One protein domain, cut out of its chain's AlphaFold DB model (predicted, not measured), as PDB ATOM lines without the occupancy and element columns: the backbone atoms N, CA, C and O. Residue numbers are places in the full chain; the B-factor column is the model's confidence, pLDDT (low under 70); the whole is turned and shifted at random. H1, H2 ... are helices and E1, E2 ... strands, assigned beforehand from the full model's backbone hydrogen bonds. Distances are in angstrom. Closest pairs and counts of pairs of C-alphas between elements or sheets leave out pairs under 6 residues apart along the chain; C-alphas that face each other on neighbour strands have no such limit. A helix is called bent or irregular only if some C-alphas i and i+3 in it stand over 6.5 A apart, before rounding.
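What this domain is: This is residues 12 to 112 of the 357 residues of an uncharacterized protein of Streptomyces sp. 11-1-2 (UniProt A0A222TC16). A four-strand sheet, E1 E4 E5 E6, forms a wall with H1 crossing one face, while the hairpin of E2 and E3 runs off at a corner to it as the second limb of an L. H1 and H2 sit in the angle between wall and hairpin, touching each other about perpendicular, and residues 110 to 111 return to pair with E2. The printed part has 101 residues with six named strands and two named helices, in the order E1 E2 E3 E4 E5 E6 H1 H2; both sheets are antiparallel and the class is mixed, with under half of the residues, 49, in named elements. The whole is compact, with a radius of gyration of the C-alphas of 13.7 A and spans of 42 by 32 by 25 A.

How they stand to each other: Start at E1, residues 15 to 19, an edge strand antiparallel to E4, residues 56 to 60; look there for N 16 and O 59, 2.9 A apart. E5, residues 66 to 69, forms a hairpin with E4, with N 58 and O 67 at 2.9 A, and another with E6, residues 75 to 78, with N 68 and O 76 at 2.8 A. E4 E5 E6 are a meander, each strand the antiparallel neighbour of the one before. The sheet is twisted, with C-alphas up to 4.4 A off its best plane. H1, residues 83 to 94, is on it at a height over the sheet of 9.2 A, across the strands at 70 degrees to E1 on the local plane; the closest C-alphas of E1 and H1 are those of Phe 16 and Gly 90, 6.5 A apart. With residues 85 to 89 alone H1 touches H2, residues 99 to 106, at 81 degrees, about perpendicular; their closest C-alphas are those of Ala 88 and Trp 101, 6.6 A apart. E2, residues 24 to 29, and E3, residues 39 to 43, form a hairpin, with N 26 and O 42 at 2.9 A; E3 and H2 are near each other, with 5 pairs of C-alphas within 10 A. O i to N i+4 pairs are within hydrogen-bond range in 7 of 8 cases in H1 and 1 of 4 in H2, where 4 of 5 O i to N i+3 pairs are; H2 is irregular, C-alphas 100 and 103 being 7.1 A apart.

Where its parts are: Find C-alpha 15 at (195.908, 226.161, 144.004), where E1 begins its 13.3 A. E2 runs 16.9 A from C-alpha 24 at (200.599, 232.461, 126.906); E3 spans 13.1 A, E4 13.5 A, E5 10.1 A and E6 9.6 A. H1 measures 16.8 A and H2 11.4 A, ending at C-alpha 106 at (191.443, 224.361, 119.872).

The domain as a whole: The two C-alphas farthest apart are those of Phe 35 and Lys 72, 42.5 A. The printed part has no cut, and the link from E3 to E4, residues 44 to 55, is long. The mean pLDDT of the printed part is 86.5, and residues 33 to 34 are under 70.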
ATOM      1  N   ASP A  12     193.342 220.091 143.709       80.81
ATOM      2  CA  ASP A  12     192.376 219.600 144.697       80.81
ATOM      3  C   ASP A  12     192.249 220.574 145.875       80.81
ATOM      4  O   ASP A  12     191.148 220.829 146.362       80.81
ATOM      5  N   ALA A  13     193.361 221.195 146.286       80.75
ATOM      6  CA  ALA A  13     193.357 222.296 147.248       80.75
ATOM      7  C   ALA A  13     193.013 223.661 146.622       80.75
ATOM      8  O   ALA A  13     193.077 224.681 147.313       80.75
ATOM      9  N   GLY A  14     192.687 223.711 145.325       79.25
ATOM     10  CA  GLY A  14     192.323 224.954 144.652       79.25
ATOM     11  C   GLY A  14     193.475 225.901 144.353       79.25
ATOM     12  O   GLY A  14     193.262 227.109 144.260       79.25
ATOM     13  N   ARG A  15     194.699 225.382 144.269       84.44
ATOM     14  CA  ARG A  15     195.908 226.161 144.004       84.44
ATOM     15  C   ARG A  15     196.419 225.840 142.613       84.44
ATOM     16  O   ARG A  15     197.009 224.784 142.374       84.44
ATOM     17  N   PHE A  16     196.207 226.777 141.702       86.50
ATOM     18  CA  PHE A  16     196.640 226.678 140.320       86.50
ATOM     19  C   PHE A  16     197.874 227.543 140.122       86.50
ATOM     20  O   PHE A  16     197.865 228.740 140.387       86.50
ATOM     21  N   PHE A  17     198.943 226.920 139.648       87.81
ATOM     22  CA  PHE A  17     200.209 227.578 139.369       87.81
ATOM     23  C   PHE A  17     200.775 227.056 138.054       87.81
ATOM     24  O   PHE A  17     201.055 225.865 137.913       87.81
ATOM     25  N   LEU A  18     200.935 227.946 137.083       87.50
ATOM     26  CA  LEU A  18     201.429 227.610 135.760       87.50
ATOM     27  C   LEU A  18     202.656 228.454 135.435       87.50
ATOM     28  O   LEU A  18     202.634 229.678 135.522       87.50
ATOM     29  N   ILE A  19     203.723 227.763 135.042       87.94
ATOM     30  CA  ILE A  19     204.913 228.366 134.444       87.94
ATOM     31  C   ILE A  19     204.867 228.056 132.950       87.94
ATOM     32  O   ILE A  19     204.671 226.891 132.564       87.94
ATOM     33  N   PHE A  20     205.052 229.092 132.141       86.12
ATOM     34  CA  PHE A  20     205.125 229.016 130.686       86.12
ATOM     35  C   PHE A  20     206.527 229.387 130.245       86.12
ATOM     36  O   PHE A  20     207.121 230.274 130.838       86.12
ATOM     37  N   GLN A  21     207.053 228.707 129.233       86.56
ATOM     38  CA  GLN A  21     208.316 229.091 128.591       86.56
ATOM     39  C   GLN A  21     208.065 229.935 127.341       86.56
ATOM     40  O   GLN A  21     208.970 230.577 126.820       86.56
ATOM     41  N   ARG A  22     206.835 229.903 126.830       89.06
ATOM     42  CA  ARG A  22     206.408 230.552 125.590       89.06
ATOM     43  C   ARG A  22     205.276 231.539 125.862       89.06
ATOM     44  O   ARG A  22     204.689 231.489 126.948       89.06
ATOM     45  N   PRO A  23     204.921 232.376 124.872       90.88
ATOM     46  CA  PRO A  23     203.788 233.276 124.990       90.88
ATOM     47  C   PRO A  23     202.513 232.522 125.378       90.88
ATOM     48  O   PRO A  23     202.109 231.551 124.728       90.88
ATOM     49  N   PHE A  24     201.892 232.968 126.467       92.19
ATOM     50  CA  PHE A  24     200.599 232.461 126.906       92.19
ATOM     51  C   PHE A  24     199.489 233.212 126.178       92.19
ATOM     52  O   PHE A  24     199.535 234.435 126.076       92.19
ATOM     53  N   ARG A  25     198.477 232.501 125.684       93.75
ATOM     54  CA  ARG A  25     197.328 233.094 125.003       93.75
ATOM     55  C   ARG A  25     196.064 232.877 125.815       93.75
ATOM     56  O   ARG A  25     195.770 231.761 126.236       93.75
ATOM     57  N   TYR A  26     195.304 233.944 126.012       92.19
ATOM     58  CA  TYR A  26     193.955 233.869 126.558       92.19
ATOM     59  C   TYR A  26     192.940 234.104 125.444       92.19
ATOM     60  O   TYR A  26     193.279 234.591 124.366       92.19
ATOM     61  N   VAL A  27     191.697 233.712 125.685       92.06
ATOM     62  CA  VAL A  27     190.663 233.686 124.656       92.06
ATOM     63  C   VAL A  27     189.590 234.716 124.977       92.06
ATOM     64  O   VAL A  27     189.097 234.766 126.101       92.06
ATOM     65  N   ILE A  28     189.235 235.528 123.982       89.31
ATOM     66  CA  ILE A  28     188.171 236.537 124.056       89.31
ATOM     67  C   ILE A  28     187.117 236.212 122.998       89.31
ATOM     68  O   ILE A  28     187.452 235.761 121.900       89.31
ATOM     69  N   GLU A  29     185.844 236.441 123.311       85.94
ATOM     70  CA  GLU A  29     184.787 236.395 122.303       85.94
ATOM     71  C   GLU A  29     185.011 237.491 121.249       85.94
ATOM     72  O   GLU A  29     185.358 238.631 121.565       85.94
ATOM     73  N   HIS A  30     184.853 237.134 119.976       82.62
ATOM     74  CA  HIS A  30     185.005 238.071 118.875       82.62
ATOM     75  C   HIS A  30     183.967 239.203 119.010       82.62
ATOM     76  O   HIS A  30     182.774 238.912 119.073       82.62
ATOM     77  N   PRO A  31     184.381 240.484 119.029       76.81
ATOM     78  CA  PRO A  31     183.475 241.595 119.331       76.81
ATOM     79  C   PRO A  31     182.461 241.872 118.213       76.81
ATOM     80  O   PRO A  31     181.411 242.461 118.457       76.81
ATOM     81  N   GLU A  32     182.762 241.470 116.975       77.75
ATOM     82  CA  GLU A  32     181.805 241.589 115.873       77.75
ATOM     83  C   GLU A  32     180.751 240.475 115.945       77.75
ATOM     84  O   GLU A  32     181.129 239.300 116.016       77.75
ATOM     85  N   PRO A  33     179.447 240.806 115.853       64.88
ATOM     86  CA  PRO A  33     178.376 239.823 115.885       64.88
ATOM     87  C   PRO A  33     178.385 238.999 114.594       64.88
ATOM     88  O   PRO A  33     177.713 239.311 113.611       64.88
ATOM     89  N   THR A  34     179.160 237.919 114.576       65.06
ATOM     90  CA  THR A  34     179.044 236.888 113.549       65.06
ATOM     91  C   THR A  34     177.961 235.886 113.939       65.06
ATOM     92  O   THR A  34     177.788 235.571 115.109       65.06
ATOM     93  N   PHE A  35     177.275 235.295 112.955       70.12
ATOM     94  CA  PHE A  35     176.275 234.225 113.161       70.12
ATOM     95  C   PHE A  35     176.799 232.987 113.924       70.12
ATOM     96  O   PHE A  35     176.039 232.068 114.221       70.12
ATOM     97  N   ARG A  36     178.105 232.924 114.196       73.62
ATOM     98  CA  ARG A  36     178.772 231.904 115.003       73.62
ATOM     99  C   ARG A  36     179.640 232.611 116.037       73.62
ATOM    100  O   ARG A  36     180.346 233.547 115.664       73.62
ATOM    101  N   VAL A  37     179.625 232.134 117.281       76.44
ATOM    102  CA  VAL A  37     180.577 232.562 118.315       76.44
ATOM    103  C   VAL A  37     181.975 232.189 117.832       76.44
ATOM    104  O   VAL A  37     182.257 231.019 117.561       76.44
ATOM    105  N   LYS A  38     182.826 233.195 117.641       80.69
ATOM    106  CA  LYS A  38     184.238 233.015 117.307       80.69
ATOM    107  C   LYS A  38     185.069 233.439 118.503       80.69
ATOM    108  O   LYS A  38     184.769 234.436 119.148       80.69
ATOM    109  N   TRP A  39     186.124 232.688 118.753       85.38
ATOM    110  CA  TRP A  39     187.054 232.913 119.843       85.38
ATOM    111  C   TRP A  39     188.374 233.427 119.265       85.38
ATOM    112  O   TRP A  39     188.889 232.858 118.301       85.38
ATOM    113  N   LEU A  40     188.891 234.525 119.809       87.00
ATOM    114  CA  LEU A  40     190.170 235.120 119.431       87.00
ATOM    115  C   LEU A  40     191.207 234.820 120.510       87.00
ATOM    116  O   LEU A  40     191.019 235.199 121.666       87.00
ATOM    117  N   ALA A  41     192.308 234.179 120.121       90.25
ATOM    118  CA  ALA A  41     193.464 233.988 120.986       90.25
ATOM    119  C   ALA A  41     194.325 235.260 120.996       90.25
ATOM    120  O   ALA A  41     194.833 235.683 119.956       90.25
ATOM    121  N   VAL A  42     194.497 235.860 122.170       91.75
ATOM    122  CA  VAL A  42     195.280 237.079 122.389       91.75
ATOM    123  C   VAL A  42     196.470 236.748 123.278       91.75
ATOM    124  O   VAL A  42     196.317 236.080 124.299       91.75
ATOM    125  N   VAL A  43     197.658 237.208 122.885       93.88
ATOM    126  CA  VAL A  43     198.887 237.001 123.659       93.88
ATOM    127  C   VAL A  43     198.839 237.833 124.936       93.88
ATOM    128  O   VAL A  43     198.540 239.028 124.917       93.88
ATOM    129  N   LEU A  44     199.138 237.182 126.052       93.19
ATOM    130  CA  LEU A  44     199.348 237.819 127.333       93.19
ATOM    131  C   LEU A  44     200.762 238.398 127.384       93.19
ATOM    132  O   LEU A  44     201.743 237.678 127.221       93.19
ATOM    133  N   ALA A  45     200.851 239.689 127.680       93.81
ATOM    134  CA  ALA A  45     202.108 240.382 127.902       93.81
ATOM    135  C   ALA A  45     202.078 241.074 129.264       93.81
ATOM    136  O   ALA A  45     201.036 241.565 129.702       93.81
ATOM    137  N   CYS A  46     203.232 241.160 129.926       93.31
ATOM    138  CA  CYS A  46     203.357 241.953 131.140       93.31
ATOM    139  C   CYS A  46     203.015 243.424 130.831       93.31
ATOM    140  O   CYS A  46     203.693 244.032 129.999       93.31
ATOM    141  N   PRO A  47     202.047 244.046 131.529       93.06
ATOM    142  CA  PRO A  47     201.597 245.403 131.212       93.06
ATOM    143  C   PRO A  47     202.661 246.474 131.491       93.06
ATOM    144  O   PRO A  47     202.580 247.578 130.962       93.06
ATOM    145  N   ILE A  48     203.662 246.158 132.320       92.88
ATOM    146  CA  ILE A  48     204.716 247.098 132.719       92.88
ATOM    147  C   ILE A  48     205.910 247.042 131.762       92.88
ATOM    148  O   ILE A  48     206.448 248.076 131.380       92.88
ATOM    149  N   CYS A  49     206.369 245.839 131.399       92.69
ATOM    150  CA  CYS A  49     207.612 245.663 130.639       92.69
ATOM    151  C   CYS A  49     207.450 244.993 129.272       92.69
ATOM    152  O   CYS A  49     208.455 244.835 128.583       92.69
ATOM    153  N   GLY A  50     206.237 244.578 128.899       91.94
ATOM    154  CA  GLY A  50     205.956 243.921 127.623       91.94
ATOM    155  C   GLY A  50     206.556 242.521 127.476       91.94
ATOM    156  O   GLY A  50     206.654 242.029 126.363       91.94
ATOM    157  N   ALA A  51     207.002 241.883 128.564       90.69
ATOM    158  CA  ALA A  51     207.489 240.506 128.502       90.69
ATOM    159  C   ALA A  51     206.328 239.544 128.202       90.69
ATOM    160  O   ALA A  51     205.337 239.547 128.932       90.69
ATOM    161  N   GLU A  52     206.468 238.739 127.152       90.94
ATOM    162  CA  GLU A  52     205.478 237.735 126.727       90.94
ATOM    163  C   GLU A  52     205.875 236.313 127.155       90.94
ATOM    164  O   GLU A  52     205.025 235.451 127.356       90.94
ATOM    165  N   GLU A  53     207.176 236.077 127.327       89.12
ATOM    166  CA  GLU A  53     207.764 234.779 127.664       89.12
ATOM    167  C   GLU A  53     208.080 234.666 129.162       89.12
ATOM    168  O   GLU A  53     208.164 235.666 129.883       89.12
ATOM    169  N   ASP A  54     208.265 233.427 129.631       87.69
ATOM    170  CA  ASP A  54     208.604 233.102 131.024       87.69
ATOM    171  C   ASP A  54     207.645 233.700 132.070       87.69
ATOM    172  O   ASP A  54     208.011 233.968 133.222       87.69
ATOM    173  N   LEU A  55     206.385 233.896 131.673       89.44
ATOM    174  CA  LEU A  55     205.333 234.369 132.557       89.44
ATOM    175  C   LEU A  55     204.895 233.260 133.516       89.44
ATOM    176  O   LEU A  55     204.791 232.078 133.168       89.44
ATOM    177  N   ARG A  56     204.609 233.660 134.752       90.31
ATOM    178  CA  ARG A  56     204.070 232.795 135.798       90.31
ATOM    179  C   ARG A  56     202.669 233.269 136.130       90.31
ATOM    180  O   ARG A  56     202.490 234.434 136.469       90.31
ATOM    181  N   LEU A  57     201.695 232.374 136.035       90.19
ATOM    182  CA  LEU A  57     200.312 232.657 136.402       90.19
ATOM    183  C   LEU A  57     199.927 231.835 137.626       90.19
ATOM    184  O   LEU A  57     200.183 230.629 137.679       90.19
ATOM    185  N   ALA A  58     199.296 232.484 138.595       90.50
ATOM    186  CA  ALA A  58     198.821 231.865 139.817       90.50
ATOM    187  C   ALA A  58     197.366 232.249 140.088       90.50
ATOM    188  O   ALA A  58     196.957 233.387 139.878       90.50
ATOM    189  N   HIS A  59     196.586 231.298 140.587       89.50
ATOM    190  CA  HIS A  59     195.252 231.550 141.120       89.50
ATOM    191  C   HIS A  59     195.009 230.646 142.324       89.50
ATOM    192  O   HIS A  59     195.284 229.441 142.266       89.50
ATOM    193  N   GLN A  60     194.500 231.223 143.409       85.62
ATOM    194  CA  GLN A  60     194.077 230.492 144.594       85.62
ATOM    195  C   GLN A  60     192.560 230.632 144.786       85.62
ATOM    196  O   GLN A  60     191.990 231.699 144.563       85.62
ATOM    197  N   ILE A  61     191.881 229.564 145.229       78.88
ATOM    198  CA  ILE A  61     190.461 229.642 145.613       78.88
ATOM    199  C   ILE A  61     190.280 230.743 146.671       78.88
ATOM    200  O   ILE A  61     190.833 230.659 147.768       78.88
ATOM    201  N   GLY A  62     189.491 231.761 146.323       78.00
ATOM    202  CA  GLY A  62     189.295 232.984 147.107       78.00
ATOM    203  C   GLY A  62     189.725 234.249 146.360       78.00
ATOM    204  O   GLY A  62     189.177 235.318 146.626       78.00
ATOM    205  N   ASP A  63     190.629 234.124 145.387       81.56
ATOM    206  CA  ASP A  63     191.027 235.228 144.520       81.56
ATOM    207  C   ASP A  63     189.994 235.453 143.408       81.56
ATOM    208  O   ASP A  63     189.474 234.509 142.804       81.56
ATOM    209  N   ILE A  64     189.722 236.726 143.114       83.50
ATOM    210  CA  ILE A  64     188.766 237.137 142.073       83.50
ATOM    211  C   ILE A  64     189.381 236.976 140.674       83.50
ATOM    212  O   ILE A  64     188.663 236.738 139.708       83.50
ATOM    213  N   GLN A  65     190.703 237.118 140.555       89.06
ATOM    214  CA  GLN A  65     191.423 237.202 139.281       89.06
ATOM    215  C   GLN A  65     192.704 236.376 139.319       89.06
ATOM    216  O   GLN A  65     193.225 236.059 140.390       89.06
ATOM    217  N   VAL A  66     193.205 236.019 138.138       90.75
ATOM    218  CA  VAL A  66     194.490 235.334 137.990       90.75
ATOM    219  C   VAL A  66     195.608 236.353 138.192       90.75
ATOM    220  O   VAL A  66     195.609 237.406 137.563       90.75
ATOM    221  N   GLN A  67     196.574 236.043 139.048       90.94
ATOM    222  CA  GLN A  67     197.743 236.886 139.272       90.94
ATOM    223  C   GLN A  67     198.860 236.484 138.312       90.94
ATOM    224  O   GLN A  67     199.224 235.309 138.224       90.94
ATOM    225  N   GLY A  68     199.412 237.459 137.599       90.88
ATOM    226  CA  GLY A  68     200.573 237.298 136.738       90.88
ATOM    227  C   GLY A  68     201.852 237.801 137.393       90.88
ATOM    228  O   GLY A  68     201.856 238.808 138.097       90.88
ATOM    229  N   GLN A  69     202.954 237.102 137.137       91.31
ATOM    230  CA  GLN A  69     204.308 237.522 137.476       91.31
ATOM    231  C   GLN A  69     205.217 237.357 136.256       91.31
ATOM    232  O   GLN A  69     205.233 236.308 135.611       91.31
ATOM    233  N   CYS A  70     205.990 238.393 135.940       91.50
ATOM    234  CA  CYS A  70     206.933 238.383 134.823       91.50
ATOM    235  C   CYS A  70     208.351 238.021 135.303       91.50
ATOM    236  O   CYS A  70     208.625 238.083 136.505       91.50
ATOM    237  N   PRO A  71     209.297 237.711 134.397       89.62
ATOM    238  CA  PRO A  71     210.675 237.382 134.780       89.62
ATOM    239  C   PRO A  71     211.446 238.545 135.430       89.62
ATOM    240  O   PRO A  71     212.489 238.319 136.034       89.62
ATOM    241  N   LYS A  72     210.946 239.787 135.324       89.25
ATOM    242  CA  LYS A  72     211.478 240.974 136.026       89.25
ATOM    243  C   LYS A  72     210.796 241.225 137.381       89.25
ATOM    244  O   LYS A  72     210.893 242.327 137.907       89.25
ATOM    245  N   ASP A  73     210.068 240.239 137.905       87.50
ATOM    246  CA  ASP A  73     209.347 240.283 139.183       87.50
ATOM    247  C   ASP A  73     208.231 241.338 139.286       87.50
ATOM    248  O   ASP A  73     207.784 241.683 140.380       87.50
ATOM    249  N   HIS A  74     207.708 241.821 138.157       90.88
ATOM    250  CA  HIS A  74     206.473 242.604 138.172       90.88
ATOM    251  C   HIS A  74     205.284 241.683 138.419       90.88
ATOM    252  O   HIS A  74     205.117 240.705 137.689       90.88
ATOM    253  N   VAL A  75     204.456 242.032 139.402       91.38
ATOM    254  CA  VAL A  75     203.218 241.325 139.742       91.38
ATOM    255  C   VAL A  75     202.028 242.191 139.341       91.38
ATOM    256  O   VAL A  75     202.032 243.395 139.604       91.38
ATOM    257  N   TRP A  76     201.027 241.595 138.702       92.19
ATOM    258  CA  TRP A  76     199.773 242.262 138.356       92.19
ATOM    259  C   TRP A  76     198.601 241.290 138.446       92.19
ATOM    260  O   TRP A  76     198.782 240.077 138.358       92.19
ATOM    261  N   ASP A  77     197.399 241.834 138.587       91.25
ATOM    262  CA  ASP A  77     196.161 241.069 138.484       91.25
ATOM    263  C   ASP A  77     195.674 241.123 137.030       91.25
ATOM    264  O   ASP A  77     195.603 242.201 136.433       91.25
ATOM    265  N   GLU A  78     195.380 239.965 136.439       91.75
ATOM    266  CA  GLU A  78     194.934 239.842 135.054       91.75
ATOM    267  C   GLU A  78     193.419 239.570 134.993       91.75
ATOM    268  O   GLU A  78     192.988 238.417 135.105       91.75
ATOM    269  N   PRO A  79     192.583 240.608 134.789       89.88
ATOM    270  CA  PRO A  79     191.128 240.464 134.757       89.88
ATOM    271  C   PRO A  79     190.613 239.811 133.472       89.88
ATOM    272  O   PRO A  79     189.456 239.401 133.414       89.88
ATOM    273  N   ARG A  80     191.428 239.777 132.410       89.75
ATOM    274  CA  ARG A  80     190.995 239.311 131.086       89.75
ATOM    275  C   ARG A  80     190.989 237.792 130.970       89.75
ATOM    276  O   ARG A  80     190.361 237.253 130.062       89.75
ATOM    277  N   ILE A  81     191.706 237.109 131.858       91.19
ATOM    278  CA  ILE A  81     191.728 235.653 131.914       91.19
ATOM    279  C   ILE A  81     190.539 235.204 132.751       91.19
ATOM    280  O   ILE A  81     190.481 235.459 133.952       91.19
ATOM    281  N   ASP A  82     189.614 234.492 132.115       91.31
ATOM    282  CA  ASP A  82     188.551 233.819 132.848       91.31
ATOM    283  C   ASP A  82     189.138 232.750 133.785       91.31
ATOM    284  O   ASP A  82     189.940 231.898 133.382       91.31
ATOM    285  N   VAL A  83     188.725 232.797 135.051       90.88
ATOM    286  CA  VAL A  83     189.207 231.885 136.096       90.88
ATOM    287  C   VAL A  83     188.788 230.446 135.786       90.88
ATOM    288  O   VAL A  83     189.575 229.522 135.997       90.88
ATOM    289  N   GLY A  84     187.587 230.253 135.227       89.69
ATOM    290  CA  GLY A  84     187.095 228.942 134.806       89.69
ATOM    291  C   GLY A  84     187.973 228.328 133.718       89.69
ATOM    292  O   GLY A  84     188.433 227.193 133.859       89.69
ATOM    293  N   HIS A  85     188.291 229.103 132.679       91.12
ATOM    294  CA  HIS A  85     189.218 228.701 131.619       91.12
ATOM    295  C   HIS A  85     190.623 228.394 132.157       91.12
ATOM    296  O   HIS A  85     191.229 227.389 131.774       91.12
ATOM    297  N   PHE A  86     191.134 229.206 133.088       90.88
ATOM    298  CA  PHE A  86     192.436 228.976 133.719       90.88
ATOM    299  C   PHE A  86     192.476 227.666 134.517       90.88
ATOM    300  O   PHE A  86     193.421 226.884 134.384       90.88
ATOM    301  N   HIS A  87     191.437 227.386 135.309       89.31
ATOM    302  CA  HIS A  87     191.313 226.139 136.072       89.31
ATOM    303  C   HIS A  87     191.194 224.929 135.154       89.31
ATOM    304  O   HIS A  87     191.886 223.932 135.371       89.31
ATOM    305  N   ALA A  88     190.353 225.020 134.121       88.94
ATOM    306  CA  ALA A  88     190.172 223.964 133.132       88.94
ATOM    307  C   ALA A  88     191.500 223.631 132.442       88.94
ATOM    308  O   ALA A  88     191.911 222.471 132.410       88.94
ATOM    309  N   TYR A  89     192.230 224.648 131.981       89.31
ATOM    310  CA  TYR A  89     193.545 224.467 131.373       89.31
ATOM    311  C   TYR A  89     194.575 223.878 132.347       89.31
ATOM    312  O   TYR A  89     195.295 222.940 131.999       89.31
ATOM    313  N   GLY A  90     194.616 224.375 133.588       87.50
ATOM    314  CA  GLY A  90     195.487 223.836 134.631       87.50
ATOM    315  C   GLY A  90     195.236 222.348 134.889       87.50
ATOM    316  O   GLY A  90     196.186 221.568 134.957       87.50
ATOM    317  N   ARG A  91     193.963 221.934 134.957       86.31
ATOM    318  CA  ARG A  91     193.577 220.520 135.086       86.31
ATOM    319  C   ARG A  91     193.977 219.713 133.858       86.31
ATOM    320  O   ARG A  91     194.648 218.701 134.014       86.31
ATOM    321  N   MET A  92     193.672 220.179 132.645       84.06
ATOM    322  CA  MET A  92     194.029 219.473 131.405       84.06
ATOM    323  C   MET A  92     195.535 219.205 131.265       84.06
ATOM    324  O   MET A  92     195.924 218.190 130.692       84.06
ATOM    325  N   ARG A  93     196.396 220.089 131.787       80.25
ATOM    326  CA  ARG A  93     197.857 219.910 131.739       80.25
ATOM    327  C   ARG A  93     198.375 218.846 132.720       80.25
ATOM    328  O   ARG A  93     199.438 218.279 132.474       80.25
ATOM    329  N   TRP A  94     197.659 218.581 133.815       73.69
ATOM    330  CA  TRP A  94     198.114 217.701 134.904       73.69
ATOM    331  C   TRP A  94     197.347 216.379 135.026       73.69
ATOM    332  O   TRP A  94     197.935 215.368 135.415       73.69
ATOM    333  N   THR A  95     196.051 216.369 134.719       74.31
ATOM    334  CA  THR A  95     195.166 215.197 134.785       74.31
ATOM    335  C   THR A  95     194.721 214.764 133.387       74.31
ATOM    336  O   THR A  95     195.134 215.346 132.388       74.31
ATOM    337  N   ASN A  96     193.887 213.721 133.291       70.56
ATOM    338  CA  ASN A  96     193.270 213.373 132.010       70.56
ATOM    339  C   ASN A  96     192.492 214.585 131.468       70.56
ATOM    340  O   ASN A  96     191.770 215.214 132.245       70.56
ATOM    341  N   PRO A  97     192.633 214.915 130.174       71.25
ATOM    342  CA  PRO A  97     191.882 216.003 129.576       71.25
ATOM    343  C   PRO A  97     190.396 215.641 129.574       71.25
ATOM    344  O   PRO A  97     190.004 214.603 129.036       71.25
ATOM    345  N   ASP A  98     189.581 216.493 130.186       77.25
ATOM    346  CA  ASP A  98     188.133 216.429 130.041       77.25
ATOM    347  C   ASP A  98     187.780 216.825 128.595       77.25
ATOM    348  O   ASP A  98     188.135 217.933 128.172       77.25
ATOM    349  N   PRO A  99     187.090 215.965 127.822       80.94
ATOM    350  CA  PRO A  99     186.782 216.236 126.415       80.94
ATOM    351  C   PRO A  99     185.995 217.536 126.215       80.94
ATOM    352  O   PRO A  99     186.188 218.236 125.223       80.94
ATOM    353  N   ASP A 100     185.152 217.885 127.189       84.88
ATOM    354  CA  ASP A 100     184.297 219.073 127.159       84.88
ATOM    355  C   ASP A 100     185.083 220.388 127.225       84.88
ATOM    356  O   ASP A 100     184.555 221.425 126.837       84.88
ATOM    357  N   TRP A 101     186.340 220.367 127.678       83.94
ATOM    358  CA  TRP A 101     187.211 221.549 127.752       83.94
ATOM    359  C   TRP A 101     188.265 221.581 126.646       83.94
ATOM    360  O   TRP A 101     189.039 222.534 126.550       83.94
ATOM    361  N   GLN A 102     188.283 220.577 125.767       85.88
ATOM    362  CA  GLN A 102     189.274 220.481 124.701       85.88
ATOM    363  C   GLN A 102     189.139 221.607 123.665       85.88
ATOM    364  O   GLN A 102     190.147 222.072 123.134       85.88
ATOM    365  N   TRP A 103     187.922 222.127 123.467       87.56
ATOM    366  CA  TRP A 103     187.680 223.287 122.604       87.56
ATOM    367  C   TRP A 103     188.482 224.522 123.035       87.56
ATOM    368  O   TRP A 103     188.777 225.369 122.200       87.56
ATOM    369  N   LEU A 104     188.844 224.631 124.319       88.69
ATOM    370  CA  LEU A 104     189.633 225.739 124.850       88.69
ATOM    371  C   LEU A 104     191.038 225.750 124.225       88.69
ATOM    372  O   LEU A 104     191.535 226.797 123.813       88.69
ATOM    373  N   LEU A 105     191.646 224.565 124.096       87.06
ATOM    374  CA  LEU A 105     192.931 224.373 123.420       87.06
ATOM    375  C   LEU A 105     192.800 224.631 121.916       87.06
ATOM    376  O   LEU A 105     193.648 225.303 121.335       87.06
ATOM    377  N   ASP A 106     191.714 224.151 121.301       87.06
ATOM    378  CA  ASP A 106     191.443 224.361 119.872       87.06
ATOM    379  C   ASP A 106     191.199 225.844 119.539       87.06
ATOM    380  O   ASP A 106     191.588 226.321 118.475       87.06
ATOM    381  N   ALA A 107     190.602 226.595 120.470       85.88
ATOM    382  CA  ALA A 107     190.432 228.043 120.391       85.88
ATOM    383  C   ALA A 107     191.748 228.815 120.598       85.88
ATOM    384  O   ALA A 107     191.781 230.031 120.410       85.88
ATOM    385  N   GLY A 108     192.835 228.127 120.961       86.88
ATOM    386  CA  GLY A 108     194.159 228.706 121.154       86.88
ATOM    387  C   GLY A 108     194.409 229.254 122.557       86.88
ATOM    388  O   GLY A 108     195.318 230.067 122.711       86.88
ATOM    389  N   PHE A 109     193.634 228.839 123.566       90.88
ATOM    390  CA  PHE A 109     193.939 229.139 124.965       90.88
ATOM    391  C   PHE A 109     195.116 228.292 125.447       90.88
ATOM    392  O   PHE A 109     195.130 227.070 125.282       90.88
ATOM    393  N   GLY A 110     196.060 228.928 126.129       89.75
ATOM    394  CA  GLY A 110     197.204 228.261 126.729       89.75
ATOM    395  C   GLY A 110     198.537 228.686 126.135       89.75
ATOM    396  O   GLY A 110     198.657 229.684 125.428       89.75
ATOM    397  N   GLU A 111     199.564 227.914 126.469       88.25
ATOM    398  CA  GLU A 111     200.906 228.094 125.926       88.25
ATOM    399  C   GLU A 111     200.931 227.817 124.417       88.25
ATOM    400  O   GLU A 111     200.392 226.807 123.956       88.25
ATOM    401  N   GLU A 112     201.574 228.699 123.649       85.69
ATOM    402  CA  GLU A 112     201.750 228.501 122.212       85.69
ATOM    403  C   GLU A 112     202.421 227.145 121.917       85.69
ATOM    404  O   GLU A 112     203.447 226.821 122.530       85.69
TER     405      GLU A 112